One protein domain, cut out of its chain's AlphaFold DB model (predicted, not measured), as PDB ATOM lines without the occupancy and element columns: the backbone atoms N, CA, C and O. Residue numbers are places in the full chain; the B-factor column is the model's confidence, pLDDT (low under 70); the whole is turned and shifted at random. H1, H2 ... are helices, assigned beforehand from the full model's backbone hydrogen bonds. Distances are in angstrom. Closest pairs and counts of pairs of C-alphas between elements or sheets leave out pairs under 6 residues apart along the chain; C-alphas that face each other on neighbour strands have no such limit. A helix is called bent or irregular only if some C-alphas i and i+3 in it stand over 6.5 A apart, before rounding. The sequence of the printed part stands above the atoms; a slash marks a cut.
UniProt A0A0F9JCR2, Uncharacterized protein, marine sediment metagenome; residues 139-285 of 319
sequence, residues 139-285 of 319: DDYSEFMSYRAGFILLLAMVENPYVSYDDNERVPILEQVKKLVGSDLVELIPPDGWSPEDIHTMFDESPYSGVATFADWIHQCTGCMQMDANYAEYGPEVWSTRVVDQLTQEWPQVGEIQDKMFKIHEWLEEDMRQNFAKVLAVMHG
ATOM      1  N   ASP A 139     129.078 118.188 210.598       90.56
ATOM      2  CA  ASP A 139     130.318 118.118 211.371       90.56
ATOM      3  C   ASP A 139     130.702 119.508 211.901       90.56
ATOM      4  O   ASP A 139     130.990 119.651 213.087       90.56
ATOM      5  N   ASP A 140     130.579 120.550 211.072       92.25
ATOM      6  CA  ASP A 140     130.745 121.954 211.475       92.25
ATOM      7  C   ASP A 140     129.830 122.331 212.651       92.25
ATOM      8  O   ASP A 140     130.265 122.926 213.643       92.25
ATOM      9  N   TYR A 141     128.561 121.913 212.586       91.81
ATOM     10  CA  TYR A 141     127.605 122.111 213.676       91.81
ATOM     11  C   TYR A 141     128.058 121.415 214.966       91.81
ATOM     12  O   TYR A 141     128.016 121.996 216.054       91.81
ATOM     13  N   SER A 142     128.532 120.174 214.848       90.00
ATOM     14  CA  SER A 142     128.995 119.359 215.976       90.00
ATOM     15  C   SER A 142     130.295 119.894 216.596       90.00
ATOM     16  O   SER A 142     130.508 119.785 217.808       90.00
ATOM     17  N   GLU A 143     131.152 120.518 215.788       92.12
ATOM     18  CA  GLU A 143     132.458 121.056 216.177       92.12
ATOM     19  C   GLU A 143     132.432 122.547 216.564       92.12
ATOM     20  O   GLU A 143     133.491 123.169 216.731       92.12
ATOM     21  N   PHE A 144     131.247 123.117 216.820       94.12
ATOM     22  CA  PHE A 144     131.050 124.547 217.120       94.12
ATOM     23  C   PHE A 144     131.938 125.107 218.246       94.12
ATOM     24  O   PHE A 144     132.179 126.311 218.326       94.12
ATOM     25  N   MET A 145     132.427 124.256 219.154       94.06
ATOM     26  CA  MET A 145     133.325 124.647 220.248       94.06
ATOM     27  C   MET A 145     134.675 125.196 219.761       94.06
ATOM     28  O   MET A 145     135.375 125.853 220.533       94.06
ATOM     29  N   SER A 146     135.048 124.927 218.509       94.69
ATOM     30  CA  SER A 146     136.238 125.487 217.860       94.69
ATOM     31  C   SER A 146     136.029 126.917 217.342       94.69
ATOM     32  O   SER A 146     137.002 127.615 217.043       94.69
ATOM     33  N   TYR A 147     134.779 127.380 217.263       95.81
ATOM     34  CA  TYR A 147     134.442 128.671 216.681       95.81
ATOM     35  C   TYR A 147     134.678 129.838 217.632       95.81
ATOM     36  O   TYR A 147     134.729 129.715 218.860       95.81
ATOM     37  N   ARG A 148     134.802 131.028 217.040       97.06
ATOM     38  CA  ARG A 148     134.853 132.271 217.809       97.06
ATOM     39  C   ARG A 148     133.503 132.543 218.478       97.06
ATOM     40  O   ARG A 148     132.452 132.109 218.007       97.06
ATOM     41  N   ALA A 149     133.532 133.303 219.569       97.75
ATOM     42  CA  ALA A 149     132.352 133.548 220.393       97.75
ATOM     43  C   ALA A 149     131.187 134.169 219.604       97.75
ATOM     44  O   ALA A 149     130.051 133.759 219.814       97.75
ATOM     45  N   GLY A 150     131.450 135.093 218.670       97.31
ATOM     46  CA  GLY A 150     130.402 135.716 217.858       97.31
ATOM     47  C   GLY A 150     129.629 134.707 217.007       97.31
ATOM     48  O   GLY A 150     128.405 134.773 216.945       97.31
ATOM     49  N   PHE A 151     130.319 133.722 216.426       97.12
ATOM     50  CA  PHE A 151     129.684 132.638 215.672       97.12
ATOM     51  C   PHE A 151     128.831 131.736 216.562       97.12
ATOM     52  O   PHE A 151     127.709 131.404 216.197       97.12
ATOM     53  N   ILE A 152     129.314 131.398 217.761       97.75
ATOM     54  CA  ILE A 152     128.544 130.600 218.727       97.75
ATOM     55  C   ILE A 152     127.255 131.335 219.133       97.75
ATOM     56  O   ILE A 152     126.204 130.709 219.269       97.75
ATOM     57  N   LEU A 153     127.315 132.662 219.302       98.06
ATOM     58  CA  LEU A 153     126.131 133.480 219.581       98.06
ATOM     59  C   LEU A 153     125.123 133.445 218.425       98.06
ATOM     60  O   LEU A 153     123.929 133.322 218.682       98.06
ATOM     61  N   LEU A 154     125.586 133.518 217.174       97.81
ATOM     62  CA  LEU A 154     124.716 133.424 215.997       97.81
ATOM     63  C   LEU A 154     124.092 132.027 215.858       97.81
ATOM     64  O   LEU A 154     122.878 131.926 215.701       97.81
ATOM     65  N   LEU A 155     124.881 130.957 216.010       96.75
ATOM     66  CA  LEU A 155     124.394 129.567 215.979       96.75
ATOM     67  C   LEU A 155     123.282 129.313 216.997       96.75
ATOM     68  O   LEU A 155     122.331 128.590 216.721       96.75
ATOM     69  N   ALA A 156     123.375 129.930 218.173       96.31
ATOM     70  CA  ALA A 156     122.359 129.799 219.209       96.31
ATOM     71  C   ALA A 156     121.005 130.394 218.814       96.31
ATOM     72  O   ALA A 156     119.982 130.014 219.380       96.31
ATOM     73  N   MET A 157     120.985 131.351 217.888       95.75
ATOM     74  CA  MET A 157     119.756 132.006 217.458       95.75
ATOM     75  C   MET A 157     119.033 131.204 216.386       95.75
ATOM     76  O   MET A 157     117.814 131.069 216.439       95.75
ATOM     77  N   VAL A 158     119.768 130.677 215.417       96.00
ATOM     78  CA  VAL A 158     119.158 130.027 214.260       96.00
ATOM     79  C   VAL A 158     118.694 128.619 214.627       96.00
ATOM     80  O   VAL A 158     119.276 127.959 215.499       96.00
ATOM     81  N   GLU A 159     117.606 128.176 214.004       94.62
ATOM     82  CA  GLU A 159     117.183 126.783 214.094       94.62
ATOM     83  C   GLU A 159     118.251 125.815 213.572       94.62
ATOM     84  O   GLU A 159     119.107 126.187 212.769       94.62
ATOM     85  N   ASN A 160     118.257 124.585 214.097       93.00
ATOM     86  CA  ASN A 160     119.192 123.559 213.638       93.00
ATOM     87  C   ASN A 160     118.734 123.039 212.260       93.00
ATOM     88  O   ASN A 160     117.661 122.434 212.200       93.00
ATOM     89  N   PRO A 161     119.528 123.212 211.184       90.88
ATOM     90  CA  PRO A 161     119.173 122.709 209.857       90.88
ATOM     91  C   PRO A 161     119.232 121.173 209.770       90.88
ATOM     92  O   PRO A 161     118.653 120.576 208.860       90.88
ATOM     93  N   TYR A 162     119.920 120.508 210.705       87.38
ATOM     94  CA  TYR A 162     120.112 119.064 210.683       87.38
ATOM     95  C   TYR A 162     119.052 118.352 211.524       87.38
ATOM     96  O   TYR A 162     118.934 118.544 212.734       87.38
ATOM     97  N   VAL A 163     118.294 117.464 210.876       70.75
ATOM     98  CA  VAL A 163     117.396 116.529 211.563       70.75
ATOM     99  C   VAL A 163     118.246 115.408 212.144       70.75
ATOM    100  O   VAL A 163     118.477 114.381 211.500       70.75
ATOM    101  N   SER A 164     118.755 115.609 213.352       66.12
ATOM    102  CA  SER A 164     119.485 114.561 214.047       66.12
ATOM    103  C   SER A 164     118.536 113.573 214.727       66.12
ATOM    104  O   SER A 164     117.339 113.804 214.899       66.12
ATOM    105  N   TYR A 165     119.081 112.425 215.125       59.25
ATOM    106  CA  TYR A 165     118.357 111.461 215.956       59.25
ATOM    107  C   TYR A 165     118.260 111.902 217.429       59.25
ATOM    108  O   TYR A 165     117.611 111.208 218.217       59.25
ATOM    109  N   ASP A 166     118.925 112.999 217.807       66.19
ATOM    110  CA  ASP A 166     118.994 113.513 219.172       66.19
ATOM    111  C   ASP A 166     118.533 114.976 219.207       66.19
ATOM    112  O   ASP A 166     119.293 115.894 218.900       66.19
ATOM    113  N   ASP A 167     117.302 115.196 219.671       66.69
ATOM    114  CA  ASP A 167     116.683 116.521 219.828       66.69
ATOM    115  C   ASP A 167     117.497 117.497 220.726       66.69
ATOM    116  O   ASP A 167     117.092 118.638 220.940       66.69
ATOM    117  N   ASN A 168     118.643 117.081 221.287       76.31
ATOM    118  CA  ASN A 168     119.461 117.855 222.222       76.31
ATOM    119  C   ASN A 168     120.743 118.477 221.635       76.31
ATOM    120  O   ASN A 168     121.532 119.031 222.405       76.31
ATOM    121  N   GLU A 169     120.981 118.452 220.320       82.75
ATOM    122  CA  GLU A 169     122.220 119.004 219.722       82.75
ATOM    123  C   GLU A 169     122.442 120.501 219.990       82.75
ATOM    124  O   GLU A 169     123.581 120.960 220.084       82.75
ATOM    125  N   ARG A 170     121.367 121.269 220.213       90.50
ATOM    126  CA  ARG A 170     121.447 122.697 220.570       90.50
ATOM    127  C   ARG A 170     121.837 122.936 222.028       90.50
ATOM    128  O   ARG A 170     122.331 124.012 222.364       90.50
ATOM    129  N   VAL A 171     121.636 121.960 222.920       92.12
ATOM    130  CA  VAL A 171     121.863 122.133 224.367       92.12
ATOM    131  C   VAL A 171     123.316 122.522 224.681       92.12
ATOM    132  O   VAL A 171     123.514 123.489 225.424       92.12
ATOM    133  N   PRO A 172     124.349 121.864 224.112       94.50
ATOM    134  CA  PRO A 172     125.737 122.291 224.278       94.50
ATOM    135  C   PRO A 172     126.006 123.733 223.820       94.50
ATOM    136  O   PRO A 172     126.758 124.445 224.492       94.50
ATOM    137  N   ILE A 173     125.387 124.171 222.717       95.75
ATOM    138  CA  ILE A 173     125.528 125.535 222.182       95.75
ATOM    139  C   ILE A 173     124.937 126.538 223.178       95.75
ATOM    140  O   ILE A 173     125.620 127.476 223.597       95.75
ATOM    141  N   LEU A 174     123.707 126.303 223.642       96.19
ATOM    142  CA  LEU A 174     123.023 127.178 224.601       96.19
ATOM    143  C   LEU A 174     123.751 127.256 225.953       96.19
ATOM    144  O   LEU A 174     123.887 128.340 226.524       96.19
ATOM    145  N   GLU A 175     124.291 126.143 226.455       96.56
ATOM    146  CA  GLU A 175     125.113 126.140 227.673       96.56
ATOM    147  C   GLU A 175     126.430 126.910 227.494       96.56
ATOM    148  O   GLU A 175     126.933 127.517 228.445       96.56
ATOM    149  N   GLN A 176     126.993 126.938 226.285       97.56
ATOM    150  CA  GLN A 176     128.159 127.765 225.995       97.56
ATOM    151  C   GLN A 176     127.794 129.253 225.921       97.56
ATOM    152  O   GLN A 176     128.469 130.074 226.544       97.56
ATOM    153  N   VAL A 177     126.690 129.606 225.264       97.50
ATOM    154  CA  VAL A 177     126.163 130.984 225.198       97.50
ATOM    155  C   VAL A 177     125.874 131.517 226.598       97.50
ATOM    156  O   VAL A 177     126.253 132.637 226.934       97.50
ATOM    157  N   LYS A 178     125.305 130.685 227.472       97.62
ATOM    158  CA  LYS A 178     125.040 131.023 228.875       97.62
ATOM    159  C   LYS A 178     126.296 131.461 229.623       97.62
ATOM    160  O   LYS A 178     126.227 132.382 230.435       97.62
ATOM    161  N   LYS A 179     127.450 130.849 229.339       97.62
ATOM    162  CA  LYS A 179     128.742 131.265 229.916       97.62
ATOM    163  C   LYS A 179     129.243 132.586 229.332       97.62
ATOM    164  O   LYS A 179     129.915 133.324 230.046       97.62
ATOM    165  N   LEU A 180     128.941 132.869 228.064       97.31
ATOM    166  CA  LEU A 180     129.379 134.081 227.366       97.31
ATOM    167  C   LEU A 180     128.574 135.318 227.785       97.31
ATOM    168  O   LEU A 180     129.160 136.361 228.069       97.31
ATOM    169  N   VAL A 181     127.243 135.212 227.838       96.81
ATOM    170  CA  VAL A 181     126.355 136.382 227.983       96.81
ATOM    171  C   VAL A 181     125.441 136.344 229.214       96.81
ATOM    172  O   VAL A 181     124.952 137.394 229.634       96.81
ATOM    173  N   GLY A 182     125.285 135.179 229.852       96.19
ATOM    174  CA  GLY A 182     124.438 134.966 231.031       96.19
ATOM    175  C   GLY A 182     123.121 134.243 230.729       96.19
ATOM    176  O   GLY A 182     122.619 134.274 229.606       96.19
ATOM    177  N   SER A 183     122.552 133.586 231.749       94.94
ATOM    178  CA  SER A 183     121.301 132.816 231.627       94.94
ATOM    179  C   SER A 183     120.108 133.674 231.210       94.94
ATOM    180  O   SER A 183     119.250 133.206 230.474       94.94
ATOM    181  N   ASP A 184     120.080 134.935 231.645       94.69
ATOM    182  CA  ASP A 184     118.970 135.859 231.409       94.69
ATOM    183  C   ASP A 184     118.715 136.125 229.923       94.69
ATOM    184  O   ASP A 184     117.570 136.315 229.529       94.69
ATOM    185  N   LEU A 185     119.764 136.110 229.095       94.88
ATOM    186  CA  LEU A 185     119.629 136.280 227.648       94.88
ATOM    187  C   LEU A 185     119.361 134.956 226.928       94.88
ATOM    188  O   LEU A 185     118.635 134.944 225.942       94.88
ATOM    189  N   VAL A 186     119.902 133.842 227.427       95.38
ATOM    190  CA  VAL A 186     119.665 132.511 226.841       95.38
ATOM    191  C   VAL A 186     118.207 132.091 226.972       95.38
ATOM    192  O   VAL A 186     117.653 131.519 226.043       95.38
ATOM    193  N   GLU A 187     117.554 132.431 228.083       94.31
ATOM    194  CA  GLU A 187     116.127 132.155 228.297       94.31
ATOM    195  C   GLU A 187     115.199 132.868 227.296       94.31
ATOM    196  O   GLU A 187     114.023 132.521 227.194       94.31
ATOM    197  N   LEU A 188     115.708 133.859 226.554       94.75
ATOM    198  CA  LEU A 188     114.961 134.568 225.512       94.75
ATOM    199  C   LEU A 188     115.013 133.877 224.149       94.75
ATOM    200  O   LEU A 188     114.302 134.305 223.236       94.75
ATOM    201  N   ILE A 189     115.862 132.860 224.005       95.00
ATOM    202  CA  ILE A 189     116.038 132.092 222.778       95.00
ATOM    203  C   ILE A 189     115.025 130.937 222.782       95.00
ATOM    204  O   ILE A 189     114.963 130.190 223.763       95.00
ATOM    205  N   PRO A 190     114.233 130.755 221.711       93.81
ATOM    206  CA  PRO A 190     113.378 129.587 221.570       93.81
ATOM    207  C   PRO A 190     114.193 128.285 221.664       93.81
ATOM    208  O   PRO A 190     115.308 128.231 221.132       93.81
ATOM    209  N   PRO A 191     113.646 127.216 222.276       90.25
ATOM    210  CA  PRO A 191     114.333 125.925 222.381       90.25
ATOM    211  C   PRO A 191     114.833 125.385 221.039       90.25
ATOM    212  O   PRO A 191     115.926 124.824 220.982       90.25
ATOM    213  N   ASP A 192     114.081 125.647 219.969       90.38
ATOM    214  CA  ASP A 192     114.387 125.190 218.612       90.38
ATOM    215  C   ASP A 192     115.110 126.249 217.773       90.38
ATOM    216  O   ASP A 192     115.712 125.906 216.768       90.38
ATOM    217  N   GLY A 193     115.150 127.505 218.228       94.31
ATOM    218  CA  GLY A 193     115.694 128.643 217.484       94.31
ATOM    219  C   GLY A 193     114.622 129.372 216.686       94.31
ATOM    220  O   GLY A 193     113.432 129.093 216.829       94.31
ATOM    221  N   TRP A 194     115.044 130.354 215.898       96.06
ATOM    222  CA  TRP A 194     114.191 131.011 214.909       96.06
ATOM    223  C   TRP A 194     114.447 130.421 213.527       96.06
ATOM    224  O   TRP A 194     115.606 130.168 213.180       96.06
ATOM    225  N   SER A 195     113.381 130.253 212.743       96.44
ATOM    226  CA  SER A 195     113.511 129.790 211.364       96.44
ATOM    227  C   SER A 195     114.153 130.862 210.479       96.44
ATOM    228  O   SER A 195     114.048 132.056 210.796       96.44
ATOM    229  N   PRO A 196     114.800 130.487 209.362       96.56
ATOM    230  CA  PRO A 196     115.341 131.450 208.406       96.56
ATOM    231  C   PRO A 196     114.309 132.501 207.985       96.56
ATOM    232  O   PRO A 196     114.613 133.692 207.971       96.56
ATOM    233  N   GLU A 197     113.058 132.110 207.732       97.00
ATOM    234  CA  GLU A 197     112.004 133.039 207.308       97.00
ATOM    235  C   GLU A 197     111.656 134.080 208.377       97.00
ATOM    236  O   GLU A 197     111.452 135.263 208.064       97.00
ATOM    237  N   ASP A 198     111.598 133.659 209.640       96.25
ATOM    238  CA  ASP A 198     111.406 134.563 210.770       96.25
ATOM    239  C   ASP A 198     112.587 135.542 210.863       96.25
ATOM    240  O   ASP A 198     112.390 136.757 210.984       96.25
ATOM    241  N   ILE A 199     113.819 135.037 210.738       96.88
ATOM    242  CA  ILE A 199     115.036 135.854 210.777       96.88
ATOM    243  C   ILE A 199     115.037 136.888 209.644       96.88
ATOM    244  O   ILE A 199     115.236 138.071 209.921       96.88
ATOM    245  N   HIS A 200     114.748 136.500 208.401       96.69
ATOM    246  CA  HIS A 200     114.647 137.433 207.271       96.69
ATOM    247  C   HIS A 200     113.621 138.535 207.523       96.69
ATOM    248  O   HIS A 200     113.923 139.722 207.378       96.69
ATOM    249  N   THR A 201     112.432 138.153 208.002       95.56
ATOM    250  CA  THR A 201     111.353 139.098 208.328       95.56
ATOM    251  C   THR A 201     111.807 140.169 209.325       95.56
ATOM    252  O   THR A 201     111.350 141.313 209.266       95.56
ATOM    253  N   MET A 202     112.709 139.815 210.243       93.88
ATOM    254  CA  MET A 202     113.189 140.706 211.297       93.88
ATOM    255  C   MET A 202     114.457 141.484 210.921       93.88
ATOM    256  O   MET A 202     114.639 142.604 211.406       93.88
ATOM    257  N   PHE A 203     115.334 140.920 210.084       95.44
ATOM    258  CA  PHE A 203     116.708 141.406 209.937       95.44
ATOM    259  C   PHE A 203     117.084 141.973 208.573       95.44
ATOM    260  O   PHE A 203     118.027 142.768 208.550       95.44
ATOM    261  N   ASP A 204     116.374 141.659 207.488       92.19
ATOM    262  CA  ASP A 204     116.776 142.065 206.128       92.19
ATOM    263  C   ASP A 204     116.949 143.582 205.979       92.19
ATOM    264  O   ASP A 204     117.940 144.057 205.428       92.19
ATOM    265  N   GLU A 205     116.028 144.351 206.558       89.81
ATOM    266  CA  GLU A 205     116.039 145.821 206.521       89.81
ATOM    267  C   GLU A 205     116.721 146.444 207.754       89.81
ATOM    268  O   GLU A 205     116.643 147.653 207.995       89.81
ATOM    269  N   SER A 206     117.370 145.622 208.582       90.75
ATOM    270  CA  SER A 206     118.012 146.060 209.819       90.75
ATOM    271  C   SER A 206     119.524 146.277 209.641       90.75
ATOM    272  O   SER A 206     120.153 145.676 208.770       90.75
ATOM    273  N   PRO A 207     120.175 147.045 210.537       91.06
ATOM    274  CA  PRO A 207     121.637 147.120 210.593       91.06
ATOM    275  C   PRO A 207     122.329 145.780 210.894       91.06
ATOM    276  O   PRO A 207     123.548 145.692 210.779       91.06
ATOM    277  N   TYR A 208     121.571 144.762 211.309       94.81
ATOM    278  CA  TYR A 208     122.069 143.436 211.659       94.81
ATOM    279  C   TYR A 208     121.682 142.387 210.606       94.81
ATOM    280  O   TYR A 208     121.579 141.208 210.929       94.81
ATOM    281  N   SER A 209     121.493 142.786 209.344       94.81
ATOM    282  CA  SER A 209     121.151 141.880 208.232       94.81
ATOM    283  C   SER A 209     122.132 140.710 208.057       94.81
ATOM    284  O   SER A 209     121.769 139.682 207.499       94.81
ATOM    285  N   GLY A 210     123.361 140.822 208.580       96.88
ATOM    286  CA  GLY A 210     124.312 139.708 208.638       96.88
ATOM    287  C   GLY A 210     123.806 138.494 209.428       96.88
ATOM    288  O   GLY A 210     124.276 137.393 209.176       96.88
ATOM    289  N   VAL A 211     122.836 138.661 210.339       97.50
ATOM    290  CA  VAL A 211     122.164 137.540 211.024       97.50
ATOM    291  C   VAL A 211     121.351 136.704 210.032       97.50
ATOM    292  O   VAL A 211     121.428 135.482 210.080       97.50
ATOM    293  N   ALA A 212     120.619 137.348 209.117       97.75
ATOM    294  CA  ALA A 212     119.871 136.654 208.067       97.75
ATOM    295  C   ALA A 212     120.820 135.944 207.098       97.75
ATOM    296  O   ALA A 212     120.688 134.751 206.871       97.75
ATOM    297  N   THR A 213     121.878 136.635 206.664       98.00
ATOM    298  CA  THR A 213     122.931 136.036 205.827       98.00
ATOM    299  C   THR A 213     123.596 134.821 206.487       98.00
ATOM    300  O   THR A 213     123.927 133.850 205.815       98.00
ATOM    301  N   PHE A 214     123.789 134.856 207.807       98.00
ATOM    302  CA  PHE A 214     124.303 133.711 208.552       98.00
ATOM    303  C   PHE A 214     123.297 132.552 208.599       98.00
ATOM    304  O   PHE A 214     123.691 131.398 208.451       98.00
ATOM    305  N   ALA A 215     122.008 132.849 208.788       97.81
ATOM    306  CA  ALA A 215     120.956 131.837 208.773       97.81
ATOM    307  C   ALA A 215     120.863 131.133 207.412       97.81
ATOM    308  O   ALA A 215     120.774 129.904 207.385       97.81
ATOM    309  N   ASP A 216     120.975 131.896 206.319       97.94
ATOM    310  CA  ASP A 216     121.037 131.363 204.956       97.94
ATOM    311  C   ASP A 216     122.212 130.410 204.765       97.94
ATOM    312  O   ASP A 216     122.073 129.332 204.194       97.94
ATOM    313  N   TRP A 217     123.386 130.800 205.264       97.44
ATOM    314  CA  TRP A 217     124.598 130.007 205.121       97.44
ATOM    315  C   TRP A 217     124.508 128.657 205.832       97.44
ATOM    316  O   TRP A 217     124.833 127.631 205.235       97.44
ATOM    317  N   ILE A 218     124.023 128.627 207.079       95.94
ATOM    318  CA  ILE A 218     123.910 127.352 207.799       95.94
ATOM    319  C   ILE A 218     122.830 126.439 207.201       95.94
ATOM    320  O   ILE A 218     122.956 125.221 207.274       95.94
ATOM    321  N   HIS A 219     121.791 127.021 206.592       95.62
ATOM    322  CA  HIS A 219     120.732 126.288 205.893       95.62
ATOM    323  C   HIS A 219     121.069 125.981 204.432       95.62
ATOM    324  O   HIS A 219     120.234 125.401 203.739       95.62
ATOM    325  N   GLN A 220     122.272 126.342 203.967       95.50
ATOM    326  CA  GLN A 220     122.703 126.138 202.585       95.50
ATOM    327  C   GLN A 220     121.706 126.732 201.564       95.50
ATOM    328  O   GLN A 220     121.372 126.104 200.558       95.50
ATOM    329  N   CYS A 221     121.181 127.932 201.839       96.25
ATOM    330  CA  CYS A 221     120.213 128.633 200.986       96.25
ATOM    331  C   CYS A 221     120.646 130.051 200.586       96.25
ATOM    332  O   CYS A 221     119.821 130.933 200.352       96.25
ATOM    333  N   THR A 222     121.950 130.266 200.453       96.56
ATOM    334  CA  THR A 222     122.552 131.541 200.046       96.56
ATOM    335  C   THR A 222     122.332 131.885 198.571       96.56
ATOM    336  O   THR A 222     122.480 133.043 198.173       96.56
ATOM    337  N   GLY A 223     122.002 130.889 197.744       95.31
ATOM    338  CA  GLY A 223     121.902 131.027 196.294       95.31
ATOM    339  C   GLY A 223     123.251 130.968 195.578       95.31
ATOM    340  O   GLY A 223     123.287 131.185 194.367       95.31
ATOM    341  N   CYS A 224     124.339 130.677 196.299       95.75
ATOM    342  CA  CYS A 224     125.675 130.461 195.752       95.75
ATOM    343  C   CYS A 224     126.064 128.998 195.955       95.75
ATOM    344  O   CYS A 224     126.172 128.537 197.092       95.75
ATOM    345  N   MET A 225     126.359 128.275 194.873       93.62
ATOM    346  CA  MET A 225     126.707 126.854 194.948       93.62
ATOM    347  C   MET A 225     127.897 126.612 195.884       93.62
ATOM    348  O   MET A 225     127.888 125.651 196.646       93.62
ATOM    349  N   GLN A 226     128.895 127.500 195.881       93.94
ATOM    350  CA  GLN A 226     130.073 127.376 196.744       93.94
ATOM    351  C   GLN A 226     129.750 127.493 198.239       93.94
ATOM    352  O   GLN A 226     130.526 127.009 199.053       93.94
ATOM    353  N   MET A 227     128.648 128.143 198.617       95.56
ATOM    354  CA  MET A 227     128.241 128.325 200.018       95.56
ATOM    355  C   MET A 227     127.062 127.439 200.424       95.56
ATOM    356  O   MET A 227     126.803 127.290 201.613       95.56
ATOM    357  N   ASP A 228     126.394 126.820 199.453       95.19
ATOM    358  CA  ASP A 228     125.260 125.916 199.665       95.19
ATOM    359  C   ASP A 228     125.667 124.438 199.573       95.19
ATOM    360  O   ASP A 228     124.842 123.540 199.700       95.19
ATOM    361  N   ALA A 229     126.948 124.161 199.344       92.94
ATOM    362  CA  ALA A 229     127.487 122.815 199.243       92.94
ATOM    363  C   ALA A 229     128.681 122.617 200.178       92.94
ATOM    364  O   ALA A 229     129.507 123.513 200.353       92.94
ATOM    365  N   ASN A 230     128.796 121.415 200.742       90.44
ATOM    366  CA  ASN A 230     129.924 120.981 201.566       90.44
ATOM    367  C   ASN A 230     130.519 119.670 201.030       90.44
ATOM    368  O   ASN A 230     129.854 118.919 200.319       90.44
ATOM    369  N   TYR A 231     131.759 119.354 201.405       86.12
ATOM    370  CA  TYR A 231     132.468 118.174 200.892       86.12
ATOM    371  C   TYR A 231     131.854 116.822 201.302       86.12
ATOM    372  O   TYR A 231     132.170 115.809 200.680       86.12
ATOM    373  N   ALA A 232     131.001 116.776 202.330       83.56
ATOM    374  CA  ALA A 232     130.351 115.538 202.759       83.56
ATOM    375  C   ALA A 232     129.130 115.185 201.891       83.56
ATOM    376  O   ALA A 232     128.838 114.006 201.683       83.56
ATOM    377  N   GLU A 233     128.426 116.196 201.381       78.56
ATOM    378  CA  GLU A 233     127.139 116.046 200.687       78.56
ATOM    379  C   GLU A 233     127.220 116.374 199.189       78.56
ATOM    380  O   GLU A 233     126.361 115.953 198.410       78.56
ATOM    381  N   TYR A 234     128.254 117.101 198.767       81.44
ATOM    382  CA  TYR A 234     128.398 117.559 197.394       81.44
ATOM    383  C   TYR A 234     128.950 116.482 196.460       81.44
ATOM    384  O   TYR A 234     130.001 115.884 196.692       81.44
ATOM    385  N   GLY A 235     128.246 116.277 195.346       78.75
ATOM    386  CA  GLY A 235     128.773 115.541 194.204       78.75
ATOM    387  C   GLY A 235     129.673 116.456 193.370       78.75
ATOM    388  O   GLY A 235     129.249 117.566 193.055       78.75
ATOM    389  N   PRO A 236     130.879 116.019 192.985       81.81
ATOM    390  CA  PRO A 236     131.816 116.883 192.284       81.81
ATOM    391  C   PRO A 236     131.302 117.266 190.883       81.81
ATOM    392  O   PRO A 236     130.760 116.431 190.152       81.81
ATOM    393  N   GLU A 237     131.474 118.535 190.504       88.75
ATOM    394  CA  GLU A 237     131.033 119.057 189.206       88.75
ATOM    395  C   GLU A 237     132.044 118.761 188.104       88.75
ATOM    396  O   GLU A 237     133.254 118.875 188.290       88.75
ATOM    397  N   VAL A 238     131.542 118.429 186.918       91.88
ATOM    398  CA  VAL A 238     132.386 118.159 185.750       91.88
ATOM    399  C   VAL A 238     132.720 119.466 185.035       91.88
ATOM    400  O   VAL A 238     131.880 120.362 184.908       91.88
ATOM    401  N   TRP A 239     133.937 119.547 184.495       94.50
ATOM    402  CA  TRP A 239     134.385 120.666 183.673       94.50
ATOM    403  C   TRP A 239     133.397 120.988 182.548       94.50
ATOM    404  O   TRP A 239     133.134 120.182 181.654       94.50
ATOM    405  N   SER A 240     132.849 122.202 182.580       95.62
ATOM    406  CA  SER A 240     132.072 122.762 181.479       95.62
ATOM    407  C   SER A 240     132.058 124.282 181.557       95.62
ATOM    408  O   SER A 240     131.992 124.849 182.648       95.62
ATOM    409  N   THR A 241     132.028 124.948 180.400       96.00
ATOM    410  CA  THR A 241     131.927 126.413 180.337       96.00
ATOM    411  C   THR A 241     130.717 126.930 181.115       96.00
ATOM    412  O   THR A 241     130.819 127.910 181.837       96.00
ATOM    413  N   ARG A 242     129.574 126.230 181.040       96.50
ATOM    414  CA  ARG A 242     128.343 126.618 181.745       96.50
ATOM    415  C   ARG A 242     128.535 126.665 183.263       96.50
ATOM    416  O   ARG A 242     128.068 127.610 183.888       96.50
ATOM    417  N   VAL A 243     129.153 125.635 183.843       95.19
ATOM    418  CA  VAL A 243     129.371 125.562 185.297       95.19
ATOM    419  C   VAL A 243     130.425 126.583 185.719       95.19
ATOM    420  O   VAL A 243     130.205 127.311 186.679       95.19
ATOM    421  N   VAL A 244     131.515 126.714 184.958       96.88
ATOM    422  CA  VAL A 244     132.555 127.719 185.223       96.88
ATOM    423  C   VAL A 244     131.988 129.140 185.184       96.88
ATOM    424  O   VAL A 244     132.237 129.916 186.103       96.88
ATOM    425  N   ASP A 245     131.186 129.476 184.171       97.00
ATOM    426  CA  ASP A 245     130.548 130.789 184.049       97.00
ATOM    427  C   ASP A 245     129.594 131.063 185.216       97.00
ATOM    428  O   ASP A 245     129.557 132.183 185.726       97.00
ATOM    429  N   GLN A 246     128.835 130.052 185.651       96.12
ATOM    430  CA  GLN A 246     127.938 130.160 186.800       96.12
ATOM    431  C   GLN A 246     128.726 130.446 188.088       96.12
ATOM    432  O   GLN A 246     128.487 131.465 188.731       96.12
ATOM    433  N   LEU A 247     129.717 129.613 188.416       95.94
ATOM    434  CA  LEU A 247     130.543 129.773 189.617       95.94
ATOM    435  C   LEU A 247     131.300 131.110 189.623       95.94
ATOM    436  O   LEU A 247     131.424 131.756 190.662       95.94
ATOM    437  N   THR A 248     131.750 131.564 188.451       97.12
ATOM    438  CA  THR A 248     132.396 132.874 188.275       97.12
ATOM    439  C   THR A 248     131.433 134.028 188.552       97.12
ATOM    440  O   THR A 248     131.820 135.017 189.168       97.12
ATOM    441  N   GLN A 249     130.180 133.927 188.099       97.12
ATOM    442  CA  GLN A 249     129.157 134.948 188.351       97.12
ATOM    443  C   GLN A 249     128.742 135.003 189.825       97.12
ATOM    444  O   GLN A 249     128.454 136.089 190.328       97.12
ATOM    445  N   GLU A 250     128.731 133.858 190.505       96.19
ATOM    446  CA  GLU A 250     128.411 133.740 191.932       96.19
ATOM    447  C   GLU A 250     129.567 134.233 192.827       96.19
ATOM    448  O   GLU A 250     129.326 134.769 193.907       96.19
ATOM    449  N   TRP A 251     130.825 134.151 192.375       96.00
ATOM    450  CA  TRP A 251     132.004 134.439 193.205       96.00
ATOM    451  C   TRP A 251     132.017 135.814 193.911       96.00
ATOM    452  O   TRP A 251     132.324 135.871 195.103       96.00
ATOM    453  N   PRO A 252     131.644 136.941 193.270       96.31
ATOM    454  CA  PRO A 252     131.537 138.214 193.981       96.31
ATOM    455  C   PRO A 252     130.498 138.189 195.113       96.31
ATOM    456  O   PRO A 252     130.710 138.817 196.148       96.31
ATOM    457  N   GLN A 253     129.395 137.454 194.934       96.62
ATOM    458  CA  GLN A 253     128.337 137.335 195.941       96.62
ATOM    459  C   GLN A 253     128.822 136.543 197.154       96.62
ATOM    460  O   GLN A 253     128.551 136.951 198.280       96.62
ATOM    461  N   VAL A 254     129.618 135.492 196.941       96.38
ATOM    462  CA  VAL A 254     130.280 134.739 198.018       96.38
ATOM    463  C   VAL A 254     131.073 135.679 198.933       96.38
ATOM    464  O   VAL A 254     130.892 135.659 200.151       96.38
ATOM    465  N   GLY A 255     131.886 136.569 198.353       95.69
ATOM    466  CA  GLY A 255     132.645 137.563 199.119       95.69
ATOM    467  C   GLY A 255     131.752 138.540 199.893       95.69
ATOM    468  O   GLY A 255     132.017 138.835 201.058       95.69
ATOM    469  N   GLU A 256     130.655 139.011 199.293       96.75
ATOM    470  CA  GLU A 256     129.696 139.893 199.975       96.75
ATOM    471  C   GLU A 256     128.989 139.208 201.155       96.75
ATOM    472  O   GLU A 256     128.764 139.836 202.197       96.75
ATOM    473  N   ILE A 257     128.625 137.935 200.996       96.56
ATOM    474  CA  ILE A 257     127.966 137.117 202.019       96.56
ATOM    475  C   ILE A 257     128.920 136.894 203.189       96.56
ATOM    476  O   ILE A 257     128.571 137.193 204.336       96.56
ATOM    477  N   GLN A 258     130.155 136.476 202.902       95.88
ATOM    478  CA  GLN A 258     131.209 136.344 203.904       95.88
ATOM    479  C   GLN A 258     131.444 137.656 204.653       95.88
ATOM    480  O   GLN A 258     131.375 137.677 205.878       95.88
ATOM    481  N   ASP A 259     131.631 138.771 203.946       96.81
ATOM    482  CA  ASP A 259     131.846 140.084 204.559       96.81
ATOM    483  C   ASP A 259     130.709 140.491 205.505       96.81
ATOM    484  O   ASP A 259     130.954 141.082 206.561       96.81
ATOM    485  N   LYS A 260     129.452 140.215 205.136       95.81
ATOM    486  CA  LYS A 260     128.287 140.492 205.991       95.81
ATOM    487  C   LYS A 260     128.308 139.638 207.257       95.81
ATOM    488  O   LYS A 260     128.084 140.186 208.339       95.81
ATOM    489  N   MET A 261     128.607 138.344 207.134       95.12
ATOM    490  CA  MET A 261     128.735 137.436 208.279       95.12
ATOM    491  C   MET A 261     129.894 137.844 209.198       95.12
ATOM    492  O   MET A 261     129.709 137.944 210.413       95.12
ATOM    493  N   PHE A 262     131.063 138.165 208.628       94.88
ATOM    494  CA  PHE A 262     132.240 138.618 209.374       94.88
ATOM    495  C   PHE A 262     131.938 139.881 210.187       94.88
ATOM    496  O   PHE A 262     132.147 139.915 211.400       94.88
ATOM    497  N   LYS A 263     131.324 140.890 209.559       97.06
ATOM    498  CA  LYS A 263     130.958 142.142 210.238       97.06
ATOM    499  C   LYS A 263     130.034 141.928 211.434       97.06
ATOM    500  O   LYS A 263     130.243 142.560 212.470       97.06
ATOM    501  N   ILE A 264     129.009 141.076 211.313       97.06
ATOM    502  CA  ILE A 264     128.054 140.891 212.414       97.06
ATOM    503  C   ILE A 264     128.681 140.139 213.590       97.06
ATOM    504  O   ILE A 264     128.473 140.545 214.734       97.06
ATOM    505  N   HIS A 265     129.479 139.093 213.350       94.50
ATOM    506  CA  HIS A 265     130.070 138.352 214.462       94.50
ATOM    507  C   HIS A 265     131.214 139.141 215.125       94.50
ATOM    508  O   HIS A 265     131.374 139.055 216.341       94.50
ATOM    509  N   GLU A 266     131.987 139.936 214.372       97.25
ATOM    510  CA  GLU A 266     132.997 140.836 214.946       97.25
ATOM    511  C   GLU A 266     132.344 141.898 215.826       97.25
ATOM    512  O   GLU A 266     132.769 142.103 216.963       97.25
ATOM    513  N   TRP A 267     131.255 142.505 215.347       97.88
ATOM    514  CA  TRP A 267     130.472 143.446 216.140       97.88
ATOM    515  C   TRP A 267     129.906 142.795 217.409       97.88
ATOM    516  O   TRP A 267     129.961 143.397 218.482       97.88
ATOM    517  N   LEU A 268     129.404 141.558 217.336       97.88
ATOM    518  CA  LEU A 268     128.971 140.824 218.528       97.88
ATOM    519  C   LEU A 268     130.118 140.664 219.536       97.88
ATOM    520  O   LEU A 268     129.893 140.812 220.731       97.88
ATOM    521  N   GLU A 269     131.348 140.422 219.089       97.75
ATOM    522  CA  GLU A 269     132.492 140.201 219.982       97.75
ATOM    523  C   GLU A 269     133.007 141.460 220.695       97.75
ATOM    524  O   GLU A 269     133.610 141.330 221.763       97.75
ATOM    525  N   GLU A 270     132.742 142.663 220.174       97.88
ATOM    526  CA  GLU A 270     133.151 143.924 220.817       97.88
ATOM    527  C   GLU A 270     132.529 144.109 222.213       97.88
ATOM    528  O   GLU A 270     133.194 144.570 223.143       97.88
ATOM    529  N   ASP A 271     131.256 143.734 222.369       96.94
ATOM    530  CA  ASP A 271     130.540 143.689 223.648       96.94
ATOM    531  C   ASP A 271     129.456 142.608 223.580       96.94
ATOM    532  O   ASP A 271     128.275 142.889 223.353       96.94
ATOM    533  N   MET A 272     129.879 141.354 223.771       96.88
ATOM    534  CA  MET A 272     129.038 140.161 223.601       96.88
ATOM    535  C   MET A 272     127.689 140.278 224.291       96.88
ATOM    536  O   MET A 272     126.662 139.998 223.683       96.88
ATOM    537  N   ARG A 273     127.656 140.725 225.548       96.56
ATOM    538  CA  ARG A 273     126.399 140.792 226.293       96.56
ATOM    539  C   ARG A 273     125.489 141.896 225.761       96.56
ATOM    540  O   ARG A 273     124.306 141.644 225.551       96.56
ATOM    541  N   GLN A 274     126.005 143.111 225.562       95.75
ATOM    542  CA  GLN A 274     125.173 144.240 225.127       95.75
ATOM    543  C   GLN A 274     124.724 144.102 223.673       95.75
ATOM    544  O   GLN A 274     123.577 144.404 223.350       95.75
ATOM    545  N   ASN A 275     125.612 143.663 222.784       96.56
ATOM    546  CA  ASN A 275     125.317 143.553 221.361       96.56
ATOM    547  C   ASN A 275     124.388 142.372 221.080       96.56
ATOM    548  O   ASN A 275     123.389 142.550 220.385       96.56
ATOM    549  N   PHE A 276     124.605 141.225 221.729       97.19
ATOM    550  CA  PHE A 276     123.660 140.111 221.649       97.19
ATOM    551  C   PHE A 276     122.280 140.487 222.200       97.19
ATOM    552  O   PHE A 276     121.261 140.177 221.587       97.19
ATOM    553  N   ALA A 277     122.229 141.252 223.296       95.81
ATOM    554  CA  ALA A 277     120.966 141.766 223.809       95.81
ATOM    555  C   ALA A 277     120.242 142.681 222.801       95.81
ATOM    556  O   ALA A 277     119.025 142.615 222.672       95.81
ATOM    557  N   LYS A 278     120.948 143.523 222.038       94.94
ATOM    558  CA  LYS A 278     120.306 144.347 220.994       94.94
ATOM    559  C   LYS A 278     119.686 143.492 219.891       94.94
ATOM    560  O   LYS A 278     118.580 143.794 219.458       94.94
ATOM    561  N   VAL A 279     120.371 142.434 219.464       95.12
ATOM    562  CA  VAL A 279     119.862 141.514 218.437       95.12
ATOM    563  C   VAL A 279     118.619 140.783 218.940       95.12
ATOM    564  O   VAL A 279     117.583 140.780 218.277       95.12
ATOM    565  N   LEU A 280     118.671 140.254 220.162       94.81
ATOM    566  CA  LEU A 280     117.519 139.628 220.801       94.81
ATOM    567  C   LEU A 280     116.356 140.624 221.023       94.81
ATOM    568  O   LEU A 280     115.196 140.228 220.952       94.81
ATOM    569  N   ALA A 281     116.616 141.922 221.237       92.50
ATOM    570  CA  ALA A 281     115.553 142.933 221.316       92.50
ATOM    571  C   ALA A 281     114.738 142.993 220.017       92.50
ATOM    572  O   ALA A 281     113.506 142.987 220.058       92.50
ATOM    573  N   VAL A 282     115.442 143.008 218.878       91.75
ATOM    574  CA  VAL A 282     114.839 143.028 217.540       91.75
ATOM    575  C   VAL A 282     114.003 141.770 217.321       91.75
ATOM    576  O   VAL A 282     112.850 141.891 216.913       91.75
ATOM    577  N   MET A 283     114.525 140.597 217.707       89.12
ATOM    578  CA  MET A 283     113.808 139.314 217.620       89.12
ATOM    579  C   MET A 283     112.463 139.312 218.366       89.12
ATOM    580  O   MET A 283     111.507 138.652 217.973       89.12
ATOM    581  N   HIS A 284     112.368 140.075 219.455       88.44
ATOM    582  CA  HIS A 284     111.151 140.198 220.263       88.44
ATOM    583  C   HIS A 284     110.279 141.406 219.876       88.44
ATOM    584  O   HIS A 284     109.321 141.723 220.590       88.44
ATOM    585  N   GLY A 285     110.597 142.089 218.768       84.19
ATOM    586  CA  GLY A 285     109.864 143.249 218.252       84.19
ATOM    587  C   GLY A 285     110.022 144.515 219.101       84.19
ATOM    588  O   GLY A 285     109.062 145.277 219.243       84.19
TER     589      GLY A 285
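Overview. This is residues 139 to 285 of the 319 residues of an uncharacterized protein of marine sediment metagenome (UniProt A0A0F9JCR2). What does the domain look like? A long bent helix, H8, runs along one side of a body of shorter helices: H2 and H6 pack on its arm H8b at large angles, H5 packs on H6, and H9 turns off at a corner where H8 ends, with H3 and H4 beyond H2. At the other end, residues 235 to 245, which include the start of H8, stick out. What is it made of? The printed part has 147 residues with nine named helices, H1 to H9 in chain order, and no named strand, an all helix domain; it is compact, with a radius of gyration of the C-alphas of 16.2 A and spans of 53 by 36 by 25 A.

Along the chain. Where is the longest helix? H8 is residues 241 to 270, from C-alpha 241 at (131.927, 126.413, 180.337) to C-alpha 270 at (133.151, 143.924, 220.817). By its hydrogen bonds it was assigned as one helix, but it is bent: C-alphas 249 and 252 are 6.9 A apart, giving arms H8a, residues 241 to 249, 12.0 A, and H8b, residues 252 to 270, 27.5 A. Where are the others? H1 is residues 139 to 142, beginning at (130.318, 118.118, 211.371), H2 149 to 157, H3 170 to 181, 16.3 A long, and H4 183 to 186. H5 is residues 196 to 203, H6 210 to 218, H7 225 to 228, and H9 272 to 283, 16.4 A long.

Arrangement. What touches H8b? Residues 257 to 264 alone touch H6, closest at the C-alphas of Gly 210 and Lys 260, 4.8 A, at a steep tilt of 63 degrees; residues 264 to 269 alone touch H2, closest at Gly 150 and His 265, 4.3 A between C-alphas, about perpendicular at 78 degrees. H9 only just touches it, with 3 pairs of C-alphas within 8 A, and only at the corner, closest at Leu 268 and Asn 275, 5.4 A. What lies farther out? H5 and H6 form a helical hairpin, opposite ways at a shallow tilt of 12 degrees, with the C-alphas of His 200 and Ala 212 closest at 5.3 A. H3 touches H2, closest at the C-alphas of Ala 156 and Leu 174, 6.0 A, and H4, closest at those of Lys 178 and Val 186, 5.9 A; H1 is near H3, and H7 is close to but not clearly touching H6. How are the backbones? Every O i to N i+4 pair is within hydrogen-bond range in H3, H5, H6, H8a, H8b and H9, and 4 of 5 are in H2; H1, H4 and H7 are too short for such a pair.

Size, cuts and confidence. How large is it? The two C-alphas farthest apart, of Asp 184 and Thr 241, are 53.5 A apart. Is it unbroken? The printed part has no cut, and the links H2 to H3 and H7 to H8 are long. Where is confidence low? Residues 164 to 167 are under 70; the mean pLDDT of the printed part is 93.4.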